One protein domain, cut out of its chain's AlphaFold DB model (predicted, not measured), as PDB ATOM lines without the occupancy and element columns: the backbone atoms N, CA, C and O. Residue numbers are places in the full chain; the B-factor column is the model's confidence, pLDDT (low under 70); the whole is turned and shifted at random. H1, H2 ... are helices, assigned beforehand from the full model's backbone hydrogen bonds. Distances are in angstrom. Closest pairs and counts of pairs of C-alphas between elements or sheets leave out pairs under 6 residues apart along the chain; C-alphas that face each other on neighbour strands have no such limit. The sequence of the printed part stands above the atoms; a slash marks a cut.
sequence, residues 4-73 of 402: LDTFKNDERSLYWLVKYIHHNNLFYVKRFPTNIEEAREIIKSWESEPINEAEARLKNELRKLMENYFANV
ATOM      1  N   LEU A   4     143.934  97.627 127.507       77.69
ATOM      2  CA  LEU A   4     142.682  97.162 126.922       77.69
ATOM      3  C   LEU A   4     141.946  96.228 127.879       77.69
ATOM      4  O   LEU A   4     140.752  96.407 128.090       77.69
ATOM      5  N   ASP A   5     142.650  95.298 128.527       74.88
ATOM      6  CA  ASP A   5     142.055  94.415 129.539       74.88
ATOM      7  C   ASP A   5     141.591  95.193 130.774       74.88
ATOM      8  O   ASP A   5     140.517  94.920 131.314       74.88
ATOM      9  N   THR A   6     142.398  96.174 131.197       68.44
ATOM     10  CA  THR A   6     142.119  97.028 132.360       68.44
ATOM     11  C   THR A   6     140.914  97.946 132.112       68.44
ATOM     12  O   THR A   6     140.106  98.145 133.015       68.44
ATOM     13  N   PHE A   7     140.760  98.486 130.895       67.12
ATOM     14  CA  PHE A   7     139.797  99.557 130.586       67.12
ATOM     15  C   PHE A   7     138.697  99.171 129.580       67.12
ATOM     16  O   PHE A   7     137.943 100.033 129.135       67.12
ATOM     17  N   LYS A   8     138.552  97.883 129.243       68.81
ATOM     18  CA  LYS A   8     137.564  97.340 128.281       68.81
ATOM     19  C   LYS A   8     136.121  97.834 128.441       68.81
ATOM     20  O   LYS A   8     135.402  97.865 127.444       68.81
ATOM     21  N   ASN A   9     135.724  98.209 129.659       66.81
ATOM     22  CA  ASN A   9     134.370  98.637 130.018       66.81
ATOM     23  C   ASN A   9     134.154 100.168 129.993       66.81
ATOM     24  O   ASN A   9     133.028 100.597 130.226       66.81
ATOM     25  N   ASP A  10     135.178 100.997 129.741       68.75
ATOM     26  CA  ASP A  10     135.028 102.461 129.662       68.75
ATOM     27  C   ASP A  10     135.691 103.049 128.409       68.75
ATOM     28  O   ASP A  10     136.887 103.359 128.354       68.75
ATOM     29  N   GLU A  11     134.860 103.252 127.389       73.75
ATOM     30  CA  GLU A  11     135.270 103.805 126.103       73.75
ATOM     31  C   GLU A  11     135.818 105.232 126.215       73.75
ATOM     32  O   GLU A  11     136.773 105.567 125.510       73.75
ATOM     33  N   ARG A  12     135.278 106.073 127.117       72.88
ATOM     34  CA  ARG A  12     135.753 107.461 127.288       72.88
ATOM     35  C   ARG A  12     137.225 107.488 127.657       72.88
ATOM     36  O   ARG A  12     137.973 108.325 127.149       72.88
ATOM     37  N   SER A  13     137.624 106.550 128.504       70.69
ATOM     38  CA  SER A  13     138.958 106.458 129.074       70.69
ATOM     39  C   SER A  13     139.958 105.776 128.136       70.69
ATOM     40  O   SER A  13     141.107 106.213 128.055       70.69
ATOM     41  N   LEU A  14     139.519 104.813 127.316       76.12
ATOM     42  CA  LEU A  14     140.292 104.334 126.159       76.12
ATOM     43  C   LEU A  14     140.540 105.471 125.150       76.12
ATOM     44  O   LEU A  14     141.678 105.720 124.745       76.12
ATOM     45  N   TYR A  15     139.504 106.249 124.817       76.50
ATOM     46  CA  TYR A  15     139.664 107.466 124.022       76.50
ATOM     47  C   TYR A  15     140.535 108.517 124.715       76.50
ATOM     48  O   TYR A  15     141.145 109.322 124.016       76.50
ATOM     49  N   TRP A  16     140.538 108.618 126.049       74.94
ATOM     50  CA  TRP A  16     141.373 109.558 126.807       74.94
ATOM     51  C   TRP A  16     142.853 109.183 126.692       74.94
ATOM     52  O   TRP A  16     143.668 110.029 126.320       74.94
ATOM     53  N   LEU A  17     143.166 107.898 126.893       76.19
ATOM     54  CA  LEU A  17     144.510 107.332 126.804       76.19
ATOM     55  C   LEU A  17     145.167 107.636 125.451       76.19
ATOM     56  O   LEU A  17     146.282 108.155 125.417       76.19
ATOM     57  N   VAL A  18     144.451 107.437 124.336       77.38
ATOM     58  CA  VAL A  18     144.968 107.789 122.997       77.38
ATOM     59  C   VAL A  18     145.257 109.291 122.857       77.38
ATOM     60  O   VAL A  18     146.249 109.659 122.225       77.38
ATOM     61  N   LYS A  19     144.466 110.183 123.484       71.06
ATOM     62  CA  LYS A  19     144.763 111.633 123.459       71.06
ATOM     63  C   LYS A  19     146.054 111.944 124.207       71.06
ATOM     64  O   LYS A  19     146.843 112.753 123.723       71.06
ATOM     65  N   TYR A  20     146.263 111.319 125.366       72.81
ATOM     66  CA  TYR A  20     147.454 111.546 126.182       72.81
ATOM     67  C   TYR A  20     148.718 111.005 125.506       72.81
ATOM     68  O   TYR A  20     149.714 111.724 125.425       72.81
ATOM     69  N   ILE A  21     148.656 109.780 124.971       73.69
ATOM     70  CA  ILE A  21     149.739 109.155 124.198       73.69
ATOM     71  C   ILE A  21     150.147 110.061 123.028       73.69
ATOM     72  O   ILE A  21     151.324 110.386 122.883       73.69
ATOM     73  N   HIS A  22     149.174 110.527 122.236       72.25
ATOM     74  CA  HIS A  22     149.441 111.390 121.086       72.25
ATOM     75  C   HIS A  22     150.003 112.763 121.486       72.25
ATOM     76  O   HIS A  22     150.992 113.206 120.909       72.25
ATOM     77  N   HIS A  23     149.409 113.441 122.476       67.69
ATOM     78  CA  HIS A  23     149.819 114.804 122.844       67.69
ATOM     79  C   HIS A  23     151.231 114.872 123.434       67.69
ATOM     80  O   HIS A  23     151.959 115.826 123.172       67.69
ATOM     81  N   ASN A  24     151.622 113.861 124.211       66.31
ATOM     82  CA  ASN A  24     152.951 113.783 124.817       66.31
ATOM     83  C   ASN A  24     153.987 113.117 123.886       66.31
ATOM     84  O   ASN A  24     155.084 112.795 124.330       66.31
ATOM     85  N   ASN A  25     153.647 112.911 122.604       67.62
ATOM     86  CA  ASN A  25     154.473 112.248 121.587       67.62
ATOM     87  C   ASN A  25     154.977 110.845 121.992       67.62
ATOM     88  O   ASN A  25     156.022 110.407 121.521       67.62
ATOM     89  N   LEU A  26     154.226 110.127 122.838       67.75
ATOM     90  CA  LEU A  26     154.578 108.778 123.310       67.75
ATOM     91  C   LEU A  26     154.349 107.689 122.247       67.75
ATOM     92  O   LEU A  26     154.788 106.561 122.440       67.75
ATOM     93  N   PHE A  27     153.630 108.019 121.168       70.62
ATOM     94  CA  PHE A  27     153.438 107.197 119.969       70.62
ATOM     95  C   PHE A  27     153.022 108.087 118.790       70.62
ATOM     96  O   PHE A  27     152.240 109.034 118.965       70.62
ATOM     97  N   TYR A  28     153.472 107.778 117.570       68.38
ATOM     98  CA  TYR A  28     153.061 108.531 116.382       68.38
ATOM     99  C   TYR A  28     151.688 108.079 115.855       68.38
ATOM    100  O   TYR A  28     151.556 107.177 115.026       68.38
ATOM    101  N   VAL A  29     150.635 108.761 116.305       65.06
ATOM    102  CA  VAL A  29     149.261 108.556 115.818       65.06
ATOM    103  C   VAL A  29     149.021 109.371 114.540       65.06
ATOM    104  O   VAL A  29     148.767 110.573 114.594       65.06
ATOM    105  N   LYS A  30     149.077 108.714 113.372       66.62
ATOM    106  CA  LYS A  30     148.914 109.356 112.045       66.62
ATOM    107  C   LYS A  30     147.502 109.909 111.777       66.62
ATOM    108  O   LYS A  30     147.346 110.842 110.993       66.62
ATOM    109  N   ARG A  31     146.473 109.329 112.402       67.75
ATOM    110  CA  ARG A  31     145.074 109.784 112.354       67.75
ATOM    111  C   ARG A  31     144.430 109.527 113.711       67.75
ATOM    112  O   ARG A  31     144.553 108.431 114.243       67.75
ATOM    113  N   PHE A  32     143.750 110.531 114.254       69.94
ATOM    114  CA  PHE A  32     143.036 110.407 115.524       69.94
ATOM    115  C   PHE A  32     141.832 109.454 115.385       69.94
ATOM    116  O   PHE A  32     141.151 109.536 114.357       69.94
ATOM    117  N   PRO A  33     141.551 108.578 116.370       76.62
ATOM    118  CA  PRO A  33     140.492 107.581 116.249       76.62
ATOM    119  C   PRO A  33     139.103 108.221 116.168       76.62
ATOM    120  O   PRO A  33     138.770 109.140 116.919       76.62
ATOM    121  N   THR A  34     138.296 107.696 115.252       74.81
ATOM    122  CA  THR A  34     136.909 108.100 114.977       74.81
ATOM    123  C   THR A  34     135.878 107.139 115.575       74.81
ATOM    124  O   THR A  34     134.715 107.505 115.728       74.81
ATOM    125  N   ASN A  35     136.314 105.930 115.929       79.25
ATOM    126  CA  ASN A  35     135.553 104.866 116.581       79.25
ATOM    127  C   ASN A  35     136.420 104.193 117.669       79.25
ATOM    128  O   ASN A  35     137.629 104.433 117.756       79.25
ATOM    129  N   ILE A  36     135.795 103.387 118.532       78.25
ATOM    130  CA  ILE A  36     136.473 102.782 119.686       78.25
ATOM    131  C   ILE A  36     137.428 101.652 119.264       78.25
ATOM    132  O   ILE A  36     138.470 101.471 119.889       78.25
ATOM    133  N   GLU A  37     137.157 100.969 118.152       83.38
ATOM    134  CA  GLU A  37     138.045  99.974 117.533       83.38
ATOM    135  C   GLU A  37     139.367 100.608 117.076       83.38
ATOM    136  O   GLU A  37     140.432 100.130 117.454       83.38
ATOM    137  N   GLU A  38     139.332 101.740 116.364       82.75
ATOM    138  CA  GLU A  38     140.532 102.514 116.009       82.75
ATOM    139  C   GLU A  38     141.331 102.931 117.254       82.75
ATOM    140  O   GLU A  38     142.561 102.847 117.258       82.75
ATOM    141  N   ALA A  39     140.657 103.342 118.336       82.94
ATOM    142  CA  ALA A  39     141.333 103.671 119.591       82.94
ATOM    143  C   ALA A  39     141.989 102.431 120.232       82.94
ATOM    144  O   ALA A  39     143.117 102.519 120.722       82.94
ATOM    145  N   ARG A  40     141.321 101.270 120.184       84.50
ATOM    146  CA  ARG A  40     141.844  99.986 120.675       84.50
ATOM    147  C   ARG A  40     143.077  99.537 119.885       84.50
ATOM    148  O   ARG A  40     144.074  99.182 120.508       84.50
ATOM    149  N   GLU A  41     143.063  99.605 118.552       85.56
ATOM    150  CA  GLU A  41     144.221  99.222 117.723       85.56
ATOM    151  C   GLU A  41     145.430 100.155 117.926       85.56
ATOM    152  O   GLU A  41     146.570  99.684 117.982       85.56
ATOM    153  N   ILE A  42     145.210 101.463 118.119       83.19
ATOM    154  CA  ILE A  42     146.288 102.407 118.463       83.19
ATOM    155  C   ILE A  42     146.938 102.029 119.803       83.19
ATOM    156  O   ILE A  42     148.165 102.021 119.905       83.19
ATOM    157  N   ILE A  43     146.137 101.669 120.813       84.44
ATOM    158  CA  ILE A  43     146.657 101.214 122.109       84.44
ATOM    159  C   ILE A  43     147.439  99.902 121.941       84.44
ATOM    160  O   ILE A  43     148.576  99.852 122.400       84.44
ATOM    161  N   LYS A  44     146.916  98.887 121.225       85.94
ATOM    162  CA  LYS A  44     147.663  97.636 120.942       85.94
ATOM    163  C   LYS A  44     149.030  97.913 120.320       85.94
ATOM    164  O   LYS A  44     150.027  97.327 120.733       85.94
ATOM    165  N   SER A  45     149.061  98.813 119.337       83.06
ATOM    166  CA  SER A  45     150.270  99.157 118.587       83.06
ATOM    167  C   SER A  45     151.343  99.719 119.523       83.06
ATOM    168  O   SER A  45     152.446  99.182 119.590       83.06
ATOM    169  N   TRP A  46     150.986 100.716 120.334       80.19
ATOM    170  CA  TRP A  46     151.883 101.325 121.321       80.19
ATOM    171  C   TRP A  46     152.264 100.390 122.488       80.19
ATOM    172  O   TRP A  46     153.371 100.469 123.032       80.19
ATOM    173  N   GLU A  47     151.384  99.467 122.884       78.88
ATOM    174  CA  GLU A  47     151.733  98.416 123.847       78.88
ATOM    175  C   GLU A  47     152.779  97.445 123.288       78.88
ATOM    176  O   GLU A  47     153.657  97.023 124.041       78.88
ATOM    177  N   SER A  48     152.712  97.142 121.987       78.81
ATOM    178  CA  SER A  48     153.603  96.199 121.302       78.81
ATOM    179  C   SER A  48     154.990  96.747 120.938       78.81
ATOM    180  O   SER A  48     155.870  95.960 120.593       78.81
ATOM    181  N   GLU A  49     155.216  98.065 121.019       73.81
ATOM    182  CA  GLU A  49     156.527  98.649 120.712       73.81
ATOM    183  C   GLU A  49     157.626  98.197 121.698       73.81
ATOM    184  O   GLU A  49     157.385  98.160 122.913       73.81
ATOM    185  N   PRO A  50     158.841  97.876 121.202       64.56
ATOM    186  CA  PRO A  50     159.938  97.348 122.008       64.56
ATOM    187  C   PRO A  50     160.493  98.409 122.967       64.56
ATOM    188  O   PRO A  50     161.144  99.363 122.556       64.56
ATOM    189  N   ILE A  51     160.242  98.203 124.259       66.19
ATOM    190  CA  ILE A  51     160.461  99.183 125.328       66.19
ATOM    191  C   ILE A  51     161.953  99.349 125.661       66.19
ATOM    192  O   ILE A  51     162.590  98.401 126.125       66.19
ATOM    193  N   ASN A  52     162.484 100.569 125.542       71.12
ATOM    194  CA  ASN A  52     163.754 100.957 126.171       71.12
ATOM    195  C   ASN A  52     163.571 101.464 127.620       71.12
ATOM    196  O   ASN A  52     162.458 101.663 128.108       71.12
ATOM    197  N   GLU A  53     164.672 101.679 128.348       66.31
ATOM    198  CA  GLU A  53     164.611 102.005 129.782       66.31
ATOM    199  C   GLU A  53     163.943 103.364 130.095       66.31
ATOM    200  O   GLU A  53     163.389 103.545 131.182       66.31
ATOM    201  N   ALA A  54     163.940 104.312 129.151       64.25
ATOM    202  CA  ALA A  54     163.237 105.588 129.302       64.25
ATOM    203  C   ALA A  54     161.726 105.421 129.067       64.25
ATOM    204  O   ALA A  54     160.913 105.892 129.865       64.25
ATOM    205  N   GLU A  55     161.336 104.669 128.037       66.88
ATOM    206  CA  GLU A  55     159.941 104.291 127.778       66.88
ATOM    207  C   GLU A  55     159.344 103.445 128.905       66.88
ATOM    208  O   GLU A  55     158.166 103.598 129.218       66.88
ATOM    209  N   ALA A  56     160.140 102.601 129.569       69.56
ATOM    210  CA  ALA A  56     159.708 101.855 130.750       69.56
ATOM    211  C   ALA A  56     159.309 102.794 131.904       69.56
ATOM    212  O   ALA A  56     158.303 102.561 132.581       69.56
ATOM    213  N   ARG A  57     160.060 103.887 132.105       68.19
ATOM    214  CA  ARG A  57     159.740 104.925 133.099       68.19
ATOM    215  C   ARG A  57     158.479 105.692 132.690       68.19
ATOM    216  O   ARG A  57     157.556 105.777 133.494       68.19
ATOM    217  N   LEU A  58     158.371 106.116 131.428       67.38
ATOM    218  CA  LEU A  58     157.186 106.804 130.892       67.38
ATOM    219  C   LEU A  58     155.911 105.937 130.951       67.38
ATOM    220  O   LEU A  58     154.863 106.421 131.378       67.38
ATOM    221  N   LYS A  59     155.985 104.642 130.606       70.25
ATOM    222  CA  LYS A  59     154.867 103.683 130.741       70.25
ATOM    223  C   LYS A  59     154.458 103.494 132.216       70.25
ATOM    224  O   LYS A  59     153.274 103.314 132.500       70.25
ATOM    225  N   ASN A  60     155.391 103.606 133.169       72.19
ATOM    226  CA  ASN A  60     155.115 103.534 134.612       72.19
ATOM    227  C   ASN A  60     154.567 104.850 135.210       72.19
ATOM    228  O   ASN A  60     153.750 104.816 136.129       72.19
ATOM    229  N   GLU A  61     154.979 106.011 134.701       69.44
ATOM    230  CA  GLU A  61     154.416 107.315 135.084       69.44
ATOM    231  C   GLU A  61     153.003 107.495 134.528       69.44
ATOM    232  O   GLU A  61     152.088 107.844 135.277       69.44
ATOM    233  N   LEU A  62     152.796 107.147 133.253       72.50
ATOM    234  CA  LEU A  62     151.469 107.093 132.646       72.50
ATOM    235  C   LEU A  62     150.548 106.145 133.418       72.50
ATOM    236  O   LEU A  62     149.393 106.490 133.631       72.50
ATOM    237  N   ARG A  63     151.050 105.007 133.920       71.62
ATOM    238  CA  ARG A  63     150.264 104.124 134.791       71.62
ATOM    239  C   ARG A  63     149.724 104.842 136.025       71.62
ATOM    240  O   ARG A  63     148.514 104.842 136.217       71.62
ATOM    241  N   LYS A  64     150.586 105.489 136.812       71.06
ATOM    242  CA  LYS A  64     150.166 106.221 138.022       71.06
ATOM    243  C   LYS A  64     149.167 107.332 137.695       71.06
ATOM    244  O   LYS A  64     148.224 107.572 138.444       71.06
ATOM    245  N   LEU A  65     149.366 108.007 136.561       69.62
ATOM    246  CA  LEU A  65     148.461 109.049 136.089       69.62
ATOM    247  C   LEU A  65     147.102 108.471 135.661       69.62
ATOM    248  O   LEU A  65     146.078 109.051 136.006       69.62
ATOM    249  N   MET A  66     147.078 107.317 134.986       71.19
ATOM    250  CA  MET A  66     145.851 106.603 134.610       71.19
ATOM    251  C   MET A  66     145.109 106.043 135.831       71.19
ATOM    252  O   MET A  66     143.895 106.187 135.910       71.19
ATOM    253  N   GLU A  67     145.816 105.466 136.805       69.44
ATOM    254  CA  GLU A  67     145.250 104.996 138.080       69.44
ATOM    255  C   GLU A  67     144.564 106.157 138.832       69.44
ATOM    256  O   GLU A  67     143.391 106.057 139.196       69.44
ATOM    257  N   ASN A  68     145.242 107.308 138.951       67.50
ATOM    258  CA  ASN A  68     144.668 108.535 139.520       67.50
ATOM    259  C   ASN A  68     143.498 109.096 138.694       67.50
ATOM    260  O   ASN A  68     142.515 109.577 139.260       67.50
ATOM    261  N   TYR A  69     143.596 109.053 137.362       69.38
ATOM    262  CA  TYR A  69     142.544 109.498 136.451       69.38
ATOM    263  C   TYR A  69     141.273 108.666 136.645       69.38
ATOM    264  O   TYR A  69     140.216 109.255 136.842       69.38
ATOM    265  N   PHE A  70     141.375 107.333 136.687       67.94
ATOM    266  CA  PHE A  70     140.234 106.427 136.841       67.94
ATOM    267  C   PHE A  70     139.535 106.530 138.197       67.94
ATOM    268  O   PHE A  70     138.306 106.564 138.222       67.94
ATOM    269  N   ALA A  71     140.276 106.677 139.303       67.50
ATOM    270  CA  ALA A  71     139.682 107.013 140.607       67.50
ATOM    271  C   ALA A  71     138.838 108.309 140.547       67.50
ATOM    272  O   ALA A  71     137.862 108.482 141.275       67.50
ATOM    273  N   ASN A  72     139.182 109.202 139.615       71.44
ATOM    274  CA  ASN A  72     138.557 110.497 139.394       71.44
ATOM    275  C   ASN A  72     137.707 110.588 138.109       71.44
ATOM    276  O   ASN A  72     137.350 111.699 137.708       71.44
ATOM    277  N   VAL A  73     137.361 109.491 137.429       78.56
ATOM    278  CA  VAL A  73     136.360 109.541 136.347       78.56
ATOM    279  C   VAL A  73     134.978 109.484 136.981       78.56
ATOM    280  O   VAL A  73     134.633 108.535 137.680       78.56
TER     281      VAL A  73
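This is residues 4 to 73 of the 402 residues of an uncharacterized protein of Pseudoalteromonas sp. (UniProt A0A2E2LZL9). H3 and the long H4 make the two arms of an open V, linked through residues 49 to 52, and the short H1 and the helix H2 lie in its mouth. H2 packs on H3 at a slant, while H4 touches no helix and comes near H2 at its far end. The printed part has 70 residues with four named helices, H1 to H4 in chain order, and no named strand; the class is all helix. It is compact, with a radius of gyration of the C-alphas of 11.7 A and spans of 31 by 29 by 21 A.

Find C-alpha 4 at (142.682, 97.162, 126.922), where H1, residues 4 to 7, begins. H2 takes residues 11 to 23, 18.5 A long. H3 takes residues 36 to 48, 18.4 A. H4 runs 27.6 A through residues 53 to 71, from (164.611, 102.005, 129.782) to (139.682, 107.013, 140.607).

H1 and H2 only just touch, only at the corner, with 3 pairs of C-alphas within 8 A, the closest Phe 7 and Leu 14 at 6.5 A. H1 and H3 only just touch, also with 3 pairs, the closest C-alphas being Leu 4 and Arg 40, 6.9 A. H2 and H3 touch at Tyr 15 and Ala 39, their closest C-alphas, 6.1 A, at a steep tilt of 51 degrees, the same way. H2 and H4 are close but not clearly touching, C-alphas 13 and 70 being closest at 7.9 A. H4 is apart from H1 and H3. Every O i to N i+4 pair is within hydrogen-bond range in H2, H3 and H4; H1 is too short for one.

The printed part has no cut. Look for the long link at residues 24 to 35; the other two links are tight. The mean pLDDT of the printed part is 72.8, with 29 residues under 70, among them 53 to 58.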